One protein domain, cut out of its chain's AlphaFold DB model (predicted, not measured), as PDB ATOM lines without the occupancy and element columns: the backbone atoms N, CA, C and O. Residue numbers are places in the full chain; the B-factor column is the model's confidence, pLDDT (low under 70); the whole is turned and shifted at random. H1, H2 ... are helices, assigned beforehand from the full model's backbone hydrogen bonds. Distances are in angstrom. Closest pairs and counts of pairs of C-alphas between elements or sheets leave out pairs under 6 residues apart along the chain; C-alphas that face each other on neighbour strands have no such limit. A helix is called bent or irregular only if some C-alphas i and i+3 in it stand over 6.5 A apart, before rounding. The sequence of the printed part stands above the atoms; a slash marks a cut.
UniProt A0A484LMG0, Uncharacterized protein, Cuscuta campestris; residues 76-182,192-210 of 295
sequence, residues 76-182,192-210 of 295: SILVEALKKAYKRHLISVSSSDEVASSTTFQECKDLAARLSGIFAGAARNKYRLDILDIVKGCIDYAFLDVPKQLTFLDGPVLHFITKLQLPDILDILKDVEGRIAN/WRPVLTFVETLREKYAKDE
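Overview. This is residues 76 to 182 and 192 to 210 of the 295 residues of an uncharacterized protein of Cuscuta campestris (UniProt A0A484LMG0). Six helices form an up-and-down bundle of three stacked pairs, H1 with H2, H4 with H5 and H6 with H7, the two helices of each pair running opposite ways. The H4 and H5 pair is in the middle, with H5 at the core, and tiny H3 is at one end, between H2 and H4; residues 94 to 99, the turn from H1 to H2, stick out. The printed part has 126 residues with seven named helices, H1 to H7 in order along the chain, and no named strand; its class is all helix. It is compact, with a radius of gyration of the C-alphas of 14.4 A and spans of 43 by 35 by 25 A.

Arrangement. H1, residues 76 to 94, and H2, residues 98 to 117, form a helical hairpin and touch at a shallow tilt of 13 degrees, the C-alphas of Ser 92 and Ser 101 being closest at 4.8 A. H3, residues 123 to 126, touches no helix. H4, residues 128 to 142, touches residues 76 to 83 of H1, running the same way; the closest C-alphas are those of Val 79 and Ile 134, 5.7 A apart. H5, residues 151 to 161, forms a helical hairpin with H4, with the C-alphas of Ala 142 and Phe 152 closest at 5.6 A. H5 also touches H2, running the same way, with the C-alphas of Ala 112 and Pro 156 closest at 4.9 A. H5 is only just irregular: C-alphas 154 and 157 are 6.6 A apart. H6, residues 166 to 180, only just touches H4, with 3 pairs of C-alphas within 8 A, the closest being Leu 132 and Asp 168 at 7.7 A. H7, residues 192 to 208, touches H5 with residues 194 to 198 alone, the C-alphas of Thr 151 and Pro 194 being closest at 5.3 A. Its residues 199 to 206 alone touch H6, running opposite ways, with the C-alphas of Leu 173 and Val 199 closest at 6.7 A. H1 and H6 are apart. Every O i to N i+4 pair is within hydrogen-bond range in H1, H2, H4, H6 and H7; in H5 it is 1 of 7, beside 3 of 8 O i to N i+3 pairs, and H3 is too short for an O i to N i+4 pair.

Along the chain. H1 begins at C-alpha 76, (-38.201, 42.856, 32.426), and is 26.6 A long. H2 is 28.4 A, H3 4.9 A, H4 21.1 A, H5 15.3 A and H6 21.4 A long. H5 begins at C-alpha 151, (-25.012, 33.241, 21.088). H7 is 24.7 A long and ends at C-alpha 208, (-25.935, 15.100, 36.682).

Size, cuts and confidence. The two C-alphas farthest apart, those of Ser 95 and Glu 210, are 45.0 A apart. Residues 183 to 191 are not printed, and C-alphas 182 and 192 are 13.1 A apart across this cut, in the link from H6 to H7. Of the links that are printed whole, that from H4 to H5 is short and the others are tight. The mean pLDDT of the printed part is 90.5, and residues 209 to 210 are under 70.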
ATOM      1  N   SER A  76     -38.277  42.127  33.699       94.44
ATOM      2  CA  SER A  76     -38.201  42.856  32.426       94.44
ATOM      3  C   SER A  76     -37.062  43.871  32.385       94.44
ATOM      4  O   SER A  76     -36.411  43.998  31.350       94.44
ATOM      5  N   ILE A  77     -36.763  44.534  33.506       95.50
ATOM      6  CA  ILE A  77     -35.654  45.493  33.594       95.50
ATOM      7  C   ILE A  77     -34.314  44.761  33.435       95.50
ATOM      8  O   ILE A  77     -33.457  45.203  32.671       95.50
ATOM      9  N   LEU A  78     -34.138  43.622  34.112       95.81
ATOM     10  CA  LEU A  78     -32.924  42.810  34.011       95.81
ATOM     11  C   LEU A  78     -32.762  42.209  32.610       95.81
ATOM     12  O   LEU A  78     -31.659  42.235  32.068       95.81
ATOM     13  N   VAL A  79     -33.847  41.731  31.990       96.12
ATOM     14  CA  VAL A  79     -33.831  41.263  30.594       96.12
ATOM     15  C   VAL A  79     -33.391  42.385  29.656       96.12
ATOM     16  O   VAL A  79     -32.525  42.166  28.809       96.12
ATOM     17  N   GLU A  80     -33.933  43.595  29.802       96.44
ATOM     18  CA  GLU A  80     -33.548  44.720  28.945       96.44
ATOM     19  C   GLU A  80     -32.099  45.167  29.189       96.44
ATOM     20  O   GLU A  80     -31.382  45.473  28.236       96.44
ATOM     21  N   ALA A  81     -31.614  45.110  30.433       96.88
ATOM     22  CA  ALA A  81     -30.213  45.376  30.751       96.88
ATOM     23  C   ALA A  81     -29.264  44.380  30.056       96.88
ATOM     24  O   ALA A  81     -28.261  44.787  29.465       96.88
ATOM     25  N   LEU A  82     -29.603  43.086  30.062       96.56
ATOM     26  CA  LEU A  82     -28.842  42.045  29.360       96.56
ATOM     27  C   LEU A  82     -28.864  42.256  27.841       96.56
ATOM     28  O   LEU A  82     -27.824  42.159  27.189       96.56
ATOM     29  N   LYS A  83     -30.024  42.612  27.271       95.44
ATOM     30  CA  LYS A  83     -30.139  42.956  25.845       95.44
ATOM     31  C   LYS A  83     -29.254  44.142  25.480       95.44
ATOM     32  O   LYS A  83     -28.599  44.107  24.444       95.44
ATOM     33  N   LYS A  84     -29.213  45.189  26.308       95.62
ATOM     34  CA  LYS A  84     -28.364  46.372  26.088       95.62
ATOM     35  C   LYS A  84     -26.878  46.022  26.110       95.62
ATOM     36  O   LYS A  84     -26.157  46.412  25.192       95.62
ATOM     37  N   ALA A  85     -26.439  45.218  27.079       94.69
ATOM     38  CA  ALA A  85     -25.064  44.724  27.124       94.69
ATOM     39  C   ALA A  85     -24.707  43.891  25.882       94.69
ATOM     40  O   ALA A  85     -23.671  44.116  25.258       94.69
ATOM     41  N   TYR A  86     -25.598  42.999  25.452       94.00
ATOM     42  CA  TYR A  86     -25.378  42.195  24.252       94.00
ATOM     43  C   TYR A  86     -25.415  43.014  22.952       94.00
ATOM     44  O   TYR A  86     -24.628  42.769  22.044       94.00
ATOM     45  N   LYS A  87     -26.266  44.041  22.855       93.25
ATOM     46  CA  LYS A  87     -26.269  44.971  21.713       93.25
ATOM     47  C   LYS A  87     -24.927  45.691  21.568       93.25
ATOM     48  O   LYS A  87     -24.454  45.829  20.444       93.25
ATOM     49  N   ARG A  88     -24.282  46.097  22.673       91.94
ATOM     50  CA  ARG A  88     -22.916  46.656  22.631       91.94
ATOM     51  C   ARG A  88     -21.920  45.661  22.036       91.94
ATOM     52  O   ARG A  88     -21.122  46.046  21.188       91.94
ATOM     53  N   HIS A  89     -22.032  44.383  22.401       90.94
ATOM     54  CA  HIS A  89     -21.232  43.324  21.789       90.94
ATOM     55  C   HIS A  89     -21.490  43.182  20.280       90.94
ATOM     56  O   HIS A  89     -20.540  43.187  19.501       90.94
ATOM     57  N   LEU A  90     -22.750  43.150  19.835       90.75
ATOM     58  CA  LEU A  90     -23.077  43.064  18.402       90.75
ATOM     59  C   LEU A  90     -22.522  44.241  17.586       90.75
ATOM     60  O   LEU A  90     -22.059  44.057  16.457       90.75
ATOM     61  N   ILE A  91     -22.544  45.451  18.155       91.44
ATOM     62  CA  ILE A  91     -21.930  46.635  17.540       91.44
ATOM     63  C   ILE A  91     -20.418  46.429  17.400       91.44
ATOM     64  O   ILE A  91     -19.868  46.682  16.330       91.44
ATOM     65  N   SER A  92     -19.764  45.908  18.439       89.19
ATOM     66  CA  SER A  92     -18.324  45.639  18.430       89.19
ATOM     67  C   SER A  92     -17.910  44.532  17.453       89.19
ATOM     68  O   SER A  92     -16.846  44.613  16.846       89.19
ATOM     69  N   VAL A  93     -18.741  43.503  17.269       87.19
ATOM     70  CA  VAL A  93     -18.531  42.479  16.229       87.19
ATOM     71  C   VAL A  93     -18.601  43.121  14.842       87.19
ATOM     72  O   VAL A  93     -17.775  42.845  13.977       87.19
ATOM     73  N   SER A  94     -19.555  44.031  14.640       87.56
ATOM     74  CA  SER A  94     -19.748  44.718  13.358       87.56
ATOM     75  C   SER A  94     -18.611  45.689  13.021       87.56
ATOM     76  O   SER A  94     -18.357  45.941  11.845       87.56
ATOM     77  N   SER A  95     -17.911  46.228  14.027       86.25
ATOM     78  CA  SER A  95     -16.734  47.081  13.824       86.25
ATOM     79  C   SER A  95     -15.455  46.302  13.502       86.25
ATOM     80  O   SER A  95     -14.419  46.925  13.286       86.25
ATOM     81  N   SER A  96     -15.517  44.965  13.433       83.00
ATOM     82  CA  SER A  96     -14.389  44.077  13.116       83.00
ATOM     83  C   SER A  96     -13.204  44.178  14.092       83.00
ATOM     84  O   SER A  96     -12.081  43.808  13.749       83.00
ATOM     85  N   ASP A  97     -13.452  44.673  15.308       87.75
ATOM     86  CA  ASP A  97     -12.476  44.721  16.398       87.75
ATOM     87  C   ASP A  97     -12.662  43.480  17.276       87.75
ATOM     88  O   ASP A  97     -13.544  43.432  18.135       87.75
ATOM     89  N   GLU A  98     -11.844  42.458  17.027       86.25
ATOM     90  CA  GLU A  98     -11.896  41.177  17.742       86.25
ATOM     91  C   GLU A  98     -11.595  41.315  19.241       86.25
ATOM     92  O   GLU A  98     -12.140  40.581  20.068       86.25
ATOM     93  N   VAL A  99     -10.738  42.270  19.620       88.75
ATOM     94  CA  VAL A  99     -10.420  42.495  21.033       88.75
ATOM     95  C   VAL A  99     -11.644  43.086  21.712       88.75
ATOM     96  O   VAL A  99     -12.152  42.493  22.664       88.75
ATOM     97  N   ALA A 100     -12.188  44.176  21.172       85.31
ATOM     98  CA  ALA A 100     -13.382  44.798  21.726       85.31
ATOM     99  C   ALA A 100     -14.596  43.852  21.702       85.31
ATOM    100  O   ALA A 100     -15.373  43.828  22.661       85.31
ATOM    101  N   SER A 101     -14.752  43.020  20.664       87.12
ATOM    102  CA  SER A 101     -15.873  42.078  20.563       87.12
ATOM    103  C   SER A 101     -15.787  41.006  21.651       87.12
ATOM    104  O   SER A 101     -16.783  40.736  22.328       87.12
ATOM    105  N   SER A 102     -14.591  40.463  21.894       88.19
ATOM    106  CA  SER A 102     -14.355  39.483  22.953       88.19
ATOM    107  C   SER A 102     -14.557  40.081  24.350       88.19
ATOM    108  O   SER A 102     -15.238  39.475  25.183       88.19
ATOM    109  N   THR A 103     -14.054  41.298  24.591       91.56
ATOM    110  CA  THR A 103     -14.198  42.011  25.865       91.56
ATOM    111  C   THR A 103     -15.660  42.327  26.160       91.56
ATOM    112  O   THR A 103     -16.165  41.972  27.221       91.56
ATOM    113  N   THR A 104     -16.381  42.911  25.203       91.00
ATOM    114  CA  THR A 104     -17.800  43.265  25.377       91.00
ATOM    115  C   THR A 104     -18.695  42.037  25.553       91.00
ATOM    116  O   THR A 104     -19.666  42.087  26.314       91.00
ATOM    117  N   PHE A 105     -18.370  40.907  24.912       91.81
ATOM    118  CA  PHE A 105     -19.082  39.653  25.168       91.81
ATOM    119  C   PHE A 105     -18.810  39.123  26.575       91.81
ATOM    120  O   PHE A 105     -19.729  38.658  27.253       91.81
ATOM    121  N   GLN A 106     -17.558  39.199  27.033       92.88
ATOM    122  CA  GLN A 106     -17.196  38.797  28.387       92.88
ATOM    123  C   GLN A 106     -17.898  39.667  29.435       92.88
ATOM    124  O   GLN A 106     -18.492  39.113  30.354       92.88
ATOM    125  N   GLU A 107     -17.956  40.987  29.246       92.50
ATOM    126  CA  GLU A 107     -18.725  41.888  30.112       92.50
ATOM    127  C   GLU A 107     -20.214  41.516  30.162       92.50
ATOM    128  O   GLU A 107     -20.830  41.548  31.226       92.50
ATOM    129  N   CYS A 108     -20.805  41.113  29.033       94.19
ATOM    130  CA  CYS A 108     -22.193  40.647  28.989       94.19
ATOM    131  C   CYS A 108     -22.403  39.370  29.830       94.19
ATOM    132  O   CYS A 108     -23.376  39.268  30.584       94.19
ATOM    133  N   LYS A 109     -21.466  38.414  29.758       93.81
ATOM    134  CA  LYS A 109     -21.485  37.203  30.596       93.81
ATOM    135  C   LYS A 109     -21.286  37.534  32.074       93.81
ATOM    136  O   LYS A 109     -22.034  37.041  32.916       93.81
ATOM    137  N   ASP A 110     -20.339  38.411  32.392       94.81
ATOM    138  CA  ASP A 110     -20.043  38.817  33.767       94.81
ATOM    139  C   ASP A 110     -21.220  39.578  34.388       94.81
ATOM    140  O   ASP A 110     -21.564  39.350  35.552       94.81
ATOM    141  N   LEU A 111     -21.898  40.426  33.606       96.19
ATOM    142  CA  LEU A 111     -23.149  41.067  34.003       96.19
ATOM    143  C   LEU A 111     -24.196  40.015  34.386       96.19
ATOM    144  O   LEU A 111     -24.773  40.090  35.470       96.19
ATOM    145  N   ALA A 112     -24.422  39.011  33.538       95.88
ATOM    146  CA  ALA A 112     -25.379  37.945  33.825       95.88
ATOM    147  C   ALA A 112     -24.989  37.105  35.050       95.88
ATOM    148  O   ALA A 112     -25.843  36.770  35.874       95.88
ATOM    149  N   ALA A 113     -23.700  36.813  35.227       95.06
ATOM    150  CA  ALA A 113     -23.192  36.148  36.419       95.06
ATOM    151  C   ALA A 113     -23.488  36.972  37.685       95.06
ATOM    152  O   ALA A 113     -24.022  36.431  38.657       95.06
ATOM    153  N   ARG A 114     -23.231  38.288  37.665       94.69
ATOM    154  CA  ARG A 114     -23.530  39.176  38.799       94.69
ATOM    155  C   ARG A 114     -25.021  39.282  39.086       94.69
ATOM    156  O   ARG A 114     -25.416  39.165  40.244       94.69
ATOM    157  N   LEU A 115     -25.845  39.470  38.057       95.69
ATOM    158  CA  LEU A 115     -27.294  39.584  38.210       95.69
ATOM    159  C   LEU A 115     -27.920  38.272  38.700       95.69
ATOM    160  O   LEU A 115     -28.718  38.291  39.633       95.69
ATOM    161  N   SER A 116     -27.518  37.125  38.148       94.88
ATOM    162  CA  SER A 116     -27.987  35.817  38.629       94.88
ATOM    163  C   SER A 116     -27.541  35.534  40.071       94.88
ATOM    164  O   SER A 116     -28.255  34.866  40.820       94.88
ATOM    165  N   GLY A 117     -26.392  36.073  40.496       93.88
ATOM    166  CA  GLY A 117     -25.889  35.984  41.868       93.88
ATOM    167  C   GLY A 117     -26.815  36.614  42.914       93.88
ATOM    168  O   GLY A 117     -26.842  36.154  44.052       93.88
ATOM    169  N   ILE A 118     -27.645  37.589  42.521       91.44
ATOM    170  CA  ILE A 118     -28.664  38.219  43.384       91.44
ATOM    171  C   ILE A 118     -29.734  37.201  43.824       91.44
ATOM    172  O   ILE A 118     -30.397  37.383  44.845       91.44
ATOM    173  N   PHE A 119     -29.884  36.111  43.071       92.00
ATOM    174  CA  PHE A 119     -30.851  35.041  43.307       92.00
ATOM    175  C   PHE A 119     -30.218  33.785  43.933       92.00
ATOM    176  O   PHE A 119     -30.708  32.674  43.739       92.00
ATOM    177  N   ALA A 120     -29.109  33.921  44.662       89.94
ATOM    178  CA  ALA A 120     -28.471  32.808  45.370       89.94
ATOM    179  C   ALA A 120     -29.159  32.472  46.713       89.94
ATOM    180  O   ALA A 120     -29.878  33.288  47.290       89.94
ATOM    181  N   GLY A 121     -28.922  31.261  47.232       90.44
ATOM    182  CA  GLY A 121     -29.462  30.812  48.523       90.44
ATOM    183  C   GLY A 121     -30.994  30.800  48.557       90.44
ATOM    184  O   GLY A 121     -31.640  30.424  47.579       90.44
ATOM    185  N   ALA A 122     -31.587  31.257  49.663       89.19
ATOM    186  CA  ALA A 122     -33.043  31.312  49.833       89.19
ATOM    187  C   ALA A 122     -33.754  32.194  48.782       89.19
ATOM    188  O   ALA A 122     -34.907  31.935  48.423       89.19
ATOM    189  N   ALA A 123     -33.060  33.201  48.233       89.75
ATOM    190  CA  ALA A 123     -33.607  34.079  47.199       89.75
ATOM    191  C   ALA A 123     -33.967  33.314  45.914       89.75
ATOM    192  O   ALA A 123     -34.908  33.700  45.223       89.75
ATOM    193  N   ARG A 124     -33.278  32.200  45.634       91.50
ATOM    194  CA  ARG A 124     -33.544  31.315  44.492       91.50
ATOM    195  C   ARG A 124     -35.001  30.862  44.445       91.50
ATOM    196  O   ARG A 124     -35.655  30.963  43.413       91.50
ATOM    197  N   ASN A 125     -35.507  30.377  45.578       91.06
ATOM    198  CA  ASN A 125     -36.865  29.851  45.680       91.06
ATOM    199  C   ASN A 125     -37.885  30.989  45.807       91.06
ATOM    200  O   ASN A 125     -38.930  30.943  45.163       91.06
ATOM    201  N   LYS A 126     -37.556  32.038  46.578       91.44
ATOM    202  CA  LYS A 126     -38.427  33.209  46.770       91.44
ATOM    203  C   LYS A 126     -38.767  33.909  45.452       91.44
ATOM    204  O   LYS A 126     -39.913  34.281  45.240       91.44
ATOM    205  N   TYR A 127     -37.779  34.073  44.576       91.94
ATOM    206  CA  TYR A 127     -37.922  34.789  43.307       91.94
ATOM    207  C   TYR A 127     -37.947  33.841  42.101       91.94
ATOM    208  O   TYR A 127     -37.590  34.230  40.993       91.94
ATOM    209  N   ARG A 128     -38.359  32.579  42.291       94.19
ATOM    210  CA  ARG A 128     -38.381  31.560  41.228       94.19
ATOM    211  C   ARG A 128     -39.120  32.029  39.971       94.19
ATOM    212  O   ARG A 128     -38.629  31.813  38.868       94.19
ATOM    213  N   LEU A 129     -40.282  32.666  40.139       94.00
ATOM    214  CA  LEU A 129     -41.080  33.184  39.020       94.00
ATOM    215  C   LEU A 129     -40.356  34.314  38.280       94.00
ATOM    216  O   LEU A 129     -40.300  34.289  37.056       94.00
ATOM    217  N   ASP A 130     -39.712  35.231  39.005       93.44
ATOM    218  CA  ASP A 130     -38.938  36.303  38.381       93.44
ATOM    219  C   ASP A 130     -37.779  35.742  37.547       93.44
ATOM    220  O   ASP A 130     -37.550  36.193  36.427       93.44
ATOM    221  N   ILE A 131     -37.068  34.736  38.071       95.19
ATOM    222  CA  ILE A 131     -35.968  34.059  37.366       95.19
ATOM    223  C   ILE A 131     -36.491  33.359  36.106       95.19
ATOM    224  O   ILE A 131     -35.868  33.464  35.051       95.19
ATOM    225  N   LEU A 132     -37.634  32.668  36.195       95.62
ATOM    226  CA  LEU A 132     -38.293  32.045  35.044       95.62
ATOM    227  C   LEU A 132     -38.639  33.070  33.965       95.62
ATOM    228  O   LEU A 132     -38.365  32.832  32.790       95.62
ATOM    229  N   ASP A 133     -39.203  34.211  34.355       95.75
ATOM    230  CA  ASP A 133     -39.568  35.280  33.429       95.75
ATOM    231  C   ASP A 133     -38.332  35.914  32.779       95.75
ATOM    232  O   ASP A 133     -38.361  36.230  31.588       95.75
ATOM    233  N   ILE A 134     -37.219  36.034  33.515       96.06
ATOM    234  CA  ILE A 134     -35.931  36.460  32.946       96.06
ATOM    235  C   ILE A 134     -35.467  35.463  31.887       96.06
ATOM    236  O   ILE A 134     -35.156  35.859  30.765       96.06
ATOM    237  N   VAL A 135     -35.441  34.169  32.221       96.38
ATOM    238  CA  VAL A 135     -34.982  33.125  31.299       96.38
ATOM    239  C   VAL A 135     -35.843  33.096  30.039       96.38
ATOM    240  O   VAL A 135     -35.292  33.143  28.941       96.38
ATOM    241  N   LYS A 136     -37.174  33.105  30.175       96.00
ATOM    242  CA  LYS A 136     -38.101  33.152  29.035       96.00
ATOM    243  C   LYS A 136     -37.887  34.399  28.185       96.00
ATOM    244  O   LYS A 136     -37.696  34.277  26.983       96.00
ATOM    245  N   GLY A 137     -37.820  35.580  28.803       95.94
ATOM    246  CA  GLY A 137     -37.597  36.835  28.084       95.94
ATOM    247  C   GLY A 137     -36.251  36.888  27.353       95.94
ATOM    248  O   GLY A 137     -36.146  37.498  26.286       95.94
ATOM    249  N   CYS A 138     -35.220  36.235  27.894       95.81
ATOM    250  CA  CYS A 138     -33.931  36.115  27.227       95.81
ATOM    251  C   CYS A 138     -33.930  35.076  26.094       95.81
ATOM    252  O   CYS A 138     -33.328  35.336  25.055       95.81
ATOM    253  N   ILE A 139     -34.610  33.937  26.258       95.69
ATOM    254  CA  ILE A 139     -34.797  32.948  25.185       95.69
ATOM    255  C   ILE A 139     -35.599  33.577  24.046       95.69
ATOM    256  O   ILE A 139     -35.171  33.520  22.899       95.69
ATOM    257  N   ASP A 140     -36.705  34.255  24.353       96.00
ATOM    258  CA  ASP A 140     -37.501  34.973  23.359       96.00
ATOM    259  C   ASP A 140     -36.638  35.932  22.553       96.00
ATOM    260  O   ASP A 140     -36.700  35.904  21.329       96.00
ATOM    261  N   TYR A 141     -35.773  36.699  23.224       95.25
ATOM    262  CA  TYR A 141     -34.820  37.575  22.555       95.25
ATOM    263  C   TYR A 141     -33.849  36.821  21.640       95.25
ATOM    264  O   TYR A 141     -33.706  37.202  20.486       95.25
ATOM    265  N   ALA A 142     -33.221  35.741  22.115       94.38
ATOM    266  CA  ALA A 142     -32.287  34.955  21.306       94.38
ATOM    267  C   ALA A 142     -32.929  34.423  20.011       94.38
ATOM    268  O   ALA A 142     -32.266  34.340  18.977       94.38
ATOM    269  N   PHE A 143     -34.227  34.108  20.059       93.94
ATOM    270  CA  PHE A 143     -34.998  33.609  18.922       93.94
ATOM    271  C   PHE A 143     -35.652  34.710  18.058       93.94
ATOM    272  O   PHE A 143     -36.344  34.378  17.097       93.94
ATOM    273  N   LEU A 144     -35.437  36.006  18.335       93.06
ATOM    274  CA  LEU A 144     -36.012  37.092  17.521       93.06
ATOM    275  C   LEU A 144     -35.383  37.211  16.126       93.06
ATOM    276  O   LEU A 144     -36.086  37.527  15.170       93.06
ATOM    277  N   ASP A 145     -34.071  37.002  16.010       88.25
ATOM    278  CA  ASP A 145     -33.319  37.115  14.749       88.25
ATOM    279  C   ASP A 145     -32.357  35.929  14.626       88.25
ATOM    280  O   ASP A 145     -31.135  36.053  14.747       88.25
ATOM    281  N   VAL A 146     -32.940  34.741  14.470       87.19
ATOM    282  CA  VAL A 146     -32.213  33.479  14.289       87.19
ATOM    283  C   VAL A 146     -31.539  33.456  12.909       87.19
ATOM    284  O   VAL A 146     -32.183  33.827  11.926       87.19
ATOM    285  N   PRO A 147     -30.274  33.003  12.788       85.56
ATOM    286  CA  PRO A 147     -29.391  32.486  13.844       85.56
ATOM    287  C   PRO A 147     -28.510  33.548  14.537       85.56
ATOM    288  O   PRO A 147     -27.745  33.225  15.443       85.56
ATOM    289  N   LYS A 148     -28.606  34.826  14.155       86.38
ATOM    290  CA  LYS A 148     -27.660  35.887  14.558       86.38
ATOM    291  C   LYS A 148     -27.593  36.148  16.064       86.38
ATOM    292  O   LYS A 148     -26.573  36.622  16.558       86.38
ATOM    293  N   GLN A 149     -28.678  35.900  16.795       89.31
ATOM    294  CA  GLN A 149     -28.773  36.191  18.232       89.31
ATOM    295  C   GLN A 149     -28.659  34.948  19.121       89.31
ATOM    296  O   GLN A 149     -28.760  35.062  20.341       89.31
ATOM    297  N   LEU A 150     -28.396  33.772  18.544       90.75
ATOM    298  CA  LEU A 150     -28.369  32.518  19.295       90.75
ATOM    299  C   LEU A 150     -27.227  32.440  20.319       90.75
ATOM    300  O   LEU A 150     -27.390  31.804  21.358       90.75
ATOM    301  N   THR A 151     -26.112  33.145  20.105       89.44
ATOM    302  CA  THR A 151     -25.012  33.241  21.088       89.44
ATOM    303  C   THR A 151     -25.426  33.940  22.390       89.44
ATOM    304  O   THR A 151     -24.737  33.818  23.403       89.44
ATOM    305  N   PHE A 152     -26.583  34.612  22.418       91.69
ATOM    306  CA  PHE A 152     -27.180  35.130  23.649       91.69
ATOM    307  C   PHE A 152     -27.615  34.016  24.621       91.69
ATOM    308  O   PHE A 152     -27.686  34.254  25.827       91.69
ATOM    309  N   LEU A 153     -27.866  32.794  24.132       90.06
ATOM    310  CA  LEU A 153     -28.177  31.635  24.980       90.06
ATOM    311  C   LEU A 153     -26.955  31.169  25.785       90.06
ATOM    312  O   LEU A 153     -27.071  30.898  26.981       90.06
ATOM    313  N   ASP A 154     -25.786  31.132  25.143       78.06
ATOM    314  CA  ASP A 154     -24.540  30.621  25.732       78.06
ATOM    315  C   ASP A 154     -23.980  31.520  26.837       78.06
ATOM    316  O   ASP A 154     -23.273  31.055  27.730       78.06
ATOM    317  N   GLY A 155     -24.279  32.819  26.789       74.44
ATOM    318  CA  GLY A 155     -23.818  33.771  27.791       74.44
ATOM    319  C   GLY A 155     -24.864  34.012  28.882       74.44
ATOM    320  O   GLY A 155     -24.879  33.310  29.897       74.44
ATOM    321  N   PRO A 156     -25.734  35.025  28.723       79.75
ATOM    322  CA  PRO A 156     -26.646  35.436  29.782       79.75
ATOM    323  C   PRO A 156     -27.605  34.376  30.316       79.75
ATOM    324  O   PRO A 156     -27.795  34.288  31.529       79.75
ATOM    325  N   VAL A 157     -28.210  33.572  29.440       90.25
ATOM    326  CA  VAL A 157     -29.310  32.673  29.826       90.25
ATOM    327  C   VAL A 157     -28.834  31.567  30.765       90.25
ATOM    328  O   VAL A 157     -29.473  31.299  31.788       90.25
ATOM    329  N   LEU A 158     -27.683  30.963  30.465       88.81
ATOM    330  CA  LEU A 158     -27.156  29.832  31.225       88.81
ATOM    331  C   LEU A 158     -26.943  30.166  32.712       88.81
ATOM    332  O   LEU A 158     -27.255  29.347  33.582       88.81
ATOM    333  N   HIS A 159     -26.483  31.383  33.026       90.75
ATOM    334  CA  HIS A 159     -26.273  31.833  34.405       90.75
ATOM    335  C   HIS A 159     -27.566  31.833  35.235       90.75
ATOM    336  O   HIS A 159     -27.555  31.377  36.382       90.75
ATOM    337  N   PHE A 160     -28.688  32.269  34.658       93.00
ATOM    338  CA  PHE A 160     -29.987  32.271  35.342       93.00
ATOM    339  C   PHE A 160     -30.599  30.879  35.444       93.00
ATOM    340  O   PHE A 160     -31.166  30.544  36.482       93.00
ATOM    341  N   ILE A 161     -30.415  30.026  34.436       91.62
ATOM    342  CA  ILE A 161     -30.905  28.644  34.487       91.62
ATOM    343  C   ILE A 161     -30.281  27.867  35.645       91.62
ATOM    344  O   ILE A 161     -30.954  27.065  36.284       91.62
ATOM    345  N   THR A 162     -29.024  28.157  36.006       89.38
ATOM    346  CA  THR A 162     -28.395  27.546  37.193       89.38
ATOM    347  C   THR A 162     -29.119  27.856  38.509       89.38
ATOM    348  O   THR A 162     -28.844  27.218  39.523       89.38
ATOM    349  N   LYS A 163     -30.030  28.836  38.511       91.69
ATOM    350  CA  LYS A 163     -30.857  29.218  39.658       91.69
ATOM    351  C   LYS A 163     -32.246  28.571  39.622       91.69
ATOM    352  O   LYS A 163     -33.001  28.725  40.569       91.69
ATOM    353  N   LEU A 164     -32.603  27.806  38.598       91.44
ATOM    354  CA  LEU A 164     -33.919  27.168  38.499       91.44
ATOM    355  C   LEU A 164     -33.908  25.728  39.001       91.44
ATOM    356  O   LEU A 164     -32.858  25.097  39.041       91.44
ATOM    357  N   GLN A 165     -35.060  25.230  39.449       89.94
ATOM    358  CA  GLN A 165     -35.218  23.833  39.866       89.94
ATOM    359  C   GLN A 165     -35.350  22.924  38.641       89.94
ATOM    360  O   GLN A 165     -35.775  23.374  37.578       89.94
ATOM    361  N   LEU A 166     -35.046  21.633  38.792       89.50
ATOM    362  CA  LEU A 166     -35.054  20.681  37.678       89.50
ATOM    363  C   LEU A 166     -36.350  20.679  36.835       89.50
ATOM    364  O   LEU A 166     -36.231  20.680  35.610       89.50
ATOM    365  N   PRO A 167     -37.571  20.750  37.412       91.69
ATOM    366  CA  PRO A 167     -38.800  20.793  36.614       91.69
ATOM    367  C   PRO A 167     -38.860  21.992  35.661       91.69
ATOM    368  O   PRO A 167     -39.244  21.848  34.506       91.69
ATOM    369  N   ASP A 168     -38.403  23.159  36.120       93.56
ATOM    370  CA  ASP A 168     -38.358  24.374  35.303       93.56
ATOM    371  C   ASP A 168     -37.364  24.248  34.153       93.56
ATOM    372  O   ASP A 168     -37.644  24.667  33.032       93.56
ATOM    373  N   ILE A 169     -36.200  23.653  34.429       92.56
ATOM    374  CA  ILE A 169     -35.164  23.415  33.424       92.56
ATOM    375  C   ILE A 169     -35.696  22.477  32.334       92.56
ATOM    376  O   ILE A 169     -35.447  22.716  31.154       92.56
ATOM    377  N   LEU A 170     -36.457  21.443  32.708       91.94
ATOM    378  CA  LEU A 170     -37.080  20.518  31.758       91.94
ATOM    379  C   LEU A 170     -38.127  21.201  30.877       91.94
ATOM    380  O   LEU A 170     -38.200  20.911  29.683       91.94
ATOM    381  N   ASP A 171     -38.924  22.104  31.438       94.50
ATOM    382  CA  ASP A 171     -39.907  22.855  30.659       94.50
ATOM    383  C   ASP A 171     -39.231  23.842  29.696       94.50
ATOM    384  O   ASP A 171     -39.642  23.948  28.541       94.50
ATOM    385  N   ILE A 172     -38.139  24.487  30.121       94.88
ATOM    386  CA  ILE A 172     -37.298  25.324  29.251       94.88
ATOM    387  C   ILE A 172     -36.673  24.498  28.123       94.88
ATOM    388  O   ILE A 172     -36.681  24.926  26.971       94.88
ATOM    389  N   LEU A 173     -36.145  23.313  28.437       93.88
ATOM    390  CA  LEU A 173     -35.550  22.418  27.448       93.88
ATOM    391  C   LEU A 173     -36.571  22.043  26.367       93.88
ATOM    392  O   LEU A 173     -36.276  22.177  25.183       93.88
ATOM    393  N   LYS A 174     -37.787  21.649  26.769       94.50
ATOM    394  CA  LYS A 174     -38.878  21.332  25.835       94.50
ATOM    395  C   LYS A 174     -39.274  22.526  24.970       94.50
ATOM    396  O   LYS A 174     -39.535  22.338  23.785       94.50
ATOM    397  N   ASP A 175     -39.334  23.731  25.539       94.94
ATOM    398  CA  ASP A 175     -39.630  24.954  24.780       94.94
ATOM    399  C   ASP A 175     -38.560  25.202  23.707       94.94
ATOM    400  O   ASP A 175     -38.879  25.334  22.526       94.94
ATOM    401  N   VAL A 176     -37.279  25.174  24.085       93.50
ATOM    402  CA  VAL A 176     -36.166  25.406  23.151       93.50
ATOM    403  C   VAL A 176     -36.096  24.327  22.067       93.50
ATOM    404  O   VAL A 176     -35.952  24.662  20.891       93.50
ATOM    405  N   GLU A 177     -36.261  23.050  22.422       92.44
ATOM    406  CA  GLU A 177     -36.342  21.945  21.457       92.44
ATOM    407  C   GLU A 177     -37.542  22.106  20.509       92.44
ATOM    408  O   GLU A 177     -37.415  21.904  19.300       92.44
ATOM    409  N   GLY A 178     -38.691  22.546  21.028       93.12
ATOM    410  CA  GLY A 178     -39.881  22.838  20.232       93.12
ATOM    411  C   GLY A 178     -39.666  23.957  19.210       93.12
ATOM    412  O   GLY A 178     -40.164  23.864  18.087       93.12
ATOM    413  N   ARG A 179     -38.878  24.986  19.555       91.50
ATOM    414  CA  ARG A 179     -38.543  26.100  18.647       91.50
ATOM    415  C   ARG A 179     -37.637  25.682  17.487       91.50
ATOM    416  O   ARG A 179     -37.695  26.312  16.434       91.50
ATOM    417  N   ILE A 180     -36.829  24.631  17.652       90.19
ATOM    418  CA  ILE A 180     -35.900  24.149  16.613       90.19
ATOM    419  C   ILE A 180     -36.396  22.920  15.844       90.19
ATOM    420  O   ILE A 180     -35.857  22.621  14.784       90.19
ATOM    421  N   ALA A 181     -37.436  22.232  16.322       86.62
ATOM    422  CA  ALA A 181     -37.885  20.945  15.781       86.62
ATOM    423  C   ALA A 181     -38.218  20.942  14.275       86.62
ATOM    424  O   ALA A 181     -38.072  19.913  13.621       86.62
ATOM    425  N   ASN A 182     -38.666  22.074  13.724       81.88
ATOM    426  CA  ASN A 182     -39.060  22.198  12.314       81.88
ATOM    427  C   ASN A 182     -38.085  23.045  11.482       81.88
ATOM    428  O   ASN A 182     -38.431  23.450  10.372       81.88
ATOM    429  N   TRP A 192     -26.310  27.727  14.165       90.38
ATOM    430  CA  TRP A 192     -27.134  26.923  15.077       90.38
ATOM    431  C   TRP A 192     -26.372  26.310  16.252       90.38
ATOM    432  O   TRP A 192     -26.988  25.918  17.247       90.38
ATOM    433  N   ARG A 193     -25.037  26.265  16.176       90.75
ATOM    434  CA  ARG A 193     -24.179  25.685  17.215       90.75
ATOM    435  C   ARG A 193     -24.486  26.188  18.635       90.75
ATOM    436  O   ARG A 193     -24.559  25.329  19.511       90.75
ATOM    437  N   PRO A 194     -24.728  27.493  18.892       91.44
ATOM    438  CA  PRO A 194     -25.041  27.974  20.240       91.44
ATOM    439  C   PRO A 194     -26.281  27.311  20.851       91.44
ATOM    440  O   PRO A 194     -26.256  26.873  21.994       91.44
ATOM    441  N   VAL A 195     -27.364  27.137  20.081       91.56
ATOM    442  CA  VAL A 195     -28.572  26.456  20.590       91.56
ATOM    443  C   VAL A 195     -28.289  24.990  20.893       91.56
ATOM    444  O   VAL A 195     -28.736  24.479  21.917       91.56
ATOM    445  N   LEU A 196     -27.548  24.309  20.017       90.81
ATOM    446  CA  LEU A 196     -27.217  22.896  20.201       90.81
ATOM    447  C   LEU A 196     -26.353  22.692  21.452       90.81
ATOM    448  O   LEU A 196     -26.682  21.859  22.292       90.81
ATOM    449  N   THR A 197     -25.311  23.510  21.626       91.69
ATOM    450  CA  THR A 197     -24.458  23.497  22.823       91.69
ATOM    451  C   THR A 197     -25.249  23.838  24.087       91.69
ATOM    452  O   THR A 197     -25.072  23.195  25.124       91.69
ATOM    453  N   PHE A 198     -26.171  24.794  24.009       92.44
ATOM    454  CA  PHE A 198     -27.067  25.124  25.110       92.44
ATOM    455  C   PHE A 198     -27.962  23.935  25.503       92.44
ATOM    456  O   PHE A 198     -28.008  23.564  26.676       92.44
ATOM    457  N   VAL A 199     -28.619  23.285  24.536       92.38
ATOM    458  CA  VAL A 199     -29.456  22.088  24.751       92.38
ATOM    459  C   VAL A 199     -28.642  20.941  25.354       92.38
ATOM    460  O   VAL A 199     -29.080  20.319  26.324       92.38
ATOM    461  N   GLU A 200     -27.440  20.681  24.836       91.44
ATOM    462  CA  GLU A 200     -26.513  19.686  25.388       91.44
ATOM    463  C   GLU A 200     -26.155  19.995  26.845       91.44
ATOM    464  O   GLU A 200     -26.237  19.110  27.695       91.44
ATOM    465  N   THR A 201     -25.854  21.257  27.161       89.75
ATOM    466  CA  THR A 201     -25.527  21.697  28.526       89.75
ATOM    467  C   THR A 201     -26.702  21.490  29.487       89.75
ATOM    468  O   THR A 201     -26.513  21.059  30.627       89.75
ATOM    469  N   LEU A 202     -27.938  21.762  29.051       89.56
ATOM    470  CA  LEU A 202     -29.132  21.520  29.868       89.56
ATOM    471  C   LEU A 202     -29.387  20.026  30.097       89.56
ATOM    472  O   LEU A 202     -29.725  19.625  31.213       89.56
ATOM    473  N   ARG A 203     -29.183  19.191  29.073       89.81
ATOM    474  CA  ARG A 203     -29.293  17.727  29.184       89.81
ATOM    475  C   ARG A 203     -28.210  17.139  30.082       89.81
ATOM    476  O   ARG A 203     -28.491  16.245  30.875       89.81
ATOM    477  N   GLU A 204     -26.987  17.652  29.995       87.00
ATOM    478  CA  GLU A 204     -25.894  17.256  30.880       87.00
ATOM    479  C   GLU A 204     -26.221  17.602  32.336       87.00
ATOM    480  O   GLU A 204     -26.023  16.774  33.223       87.00
ATOM    481  N   LYS A 205     -26.785  18.791  32.588       79.19
ATOM    482  CA  LYS A 205     -27.277  19.153  33.922       79.19
ATOM    483  C   LYS A 205     -28.354  18.197  34.408       79.19
ATOM    484  O   LYS A 205     -28.248  17.741  35.534       79.19
ATOM    485  N   TYR A 206     -29.321  17.842  33.564       74.94
ATOM    486  CA  TYR A 206     -30.332  16.840  33.906       74.94
ATOM    487  C   TYR A 206     -29.710  15.491  34.297       74.94
ATOM    488  O   TYR A 206     -30.062  14.932  35.329       74.94
ATOM    489  N   ALA A 207     -28.750  14.995  33.513       79.25
ATOM    490  CA  ALA A 207     -28.087  13.720  33.785       79.25
ATOM    491  C   ALA A 207     -27.245  13.738  35.074       79.25
ATOM    492  O   ALA A 207     -27.016  12.691  35.674       79.25
ATOM    493  N   LYS A 208     -26.766  14.916  35.487       70.62
ATOM    494  CA  LYS A 208     -25.935  15.100  36.682       70.62
ATOM    495  C   LYS A 208     -26.721  15.500  37.932       70.62
ATOM    496  O   LYS A 208     -26.192  15.318  39.022       70.62
ATOM    497  N   ASP A 209     -27.946  16.018  37.816       57.31
ATOM    498  CA  ASP A 209     -28.749  16.504  38.958       57.31
ATOM    499  C   ASP A 209     -29.331  15.374  39.833       57.31
ATOM    500  O   ASP A 209     -29.879  15.654  40.895       57.31
ATOM    501  N   GLU A 210     -29.125  14.095  39.479       49.25
ATOM    502  CA  GLU A 210     -29.176  12.997  40.466       49.25
ATOM    503  C   GLU A 210     -28.043  13.096  41.519       49.25
ATOM    504  O   GLU A 210     -28.081  12.397  42.529       49.25
TER     505      GLU A 210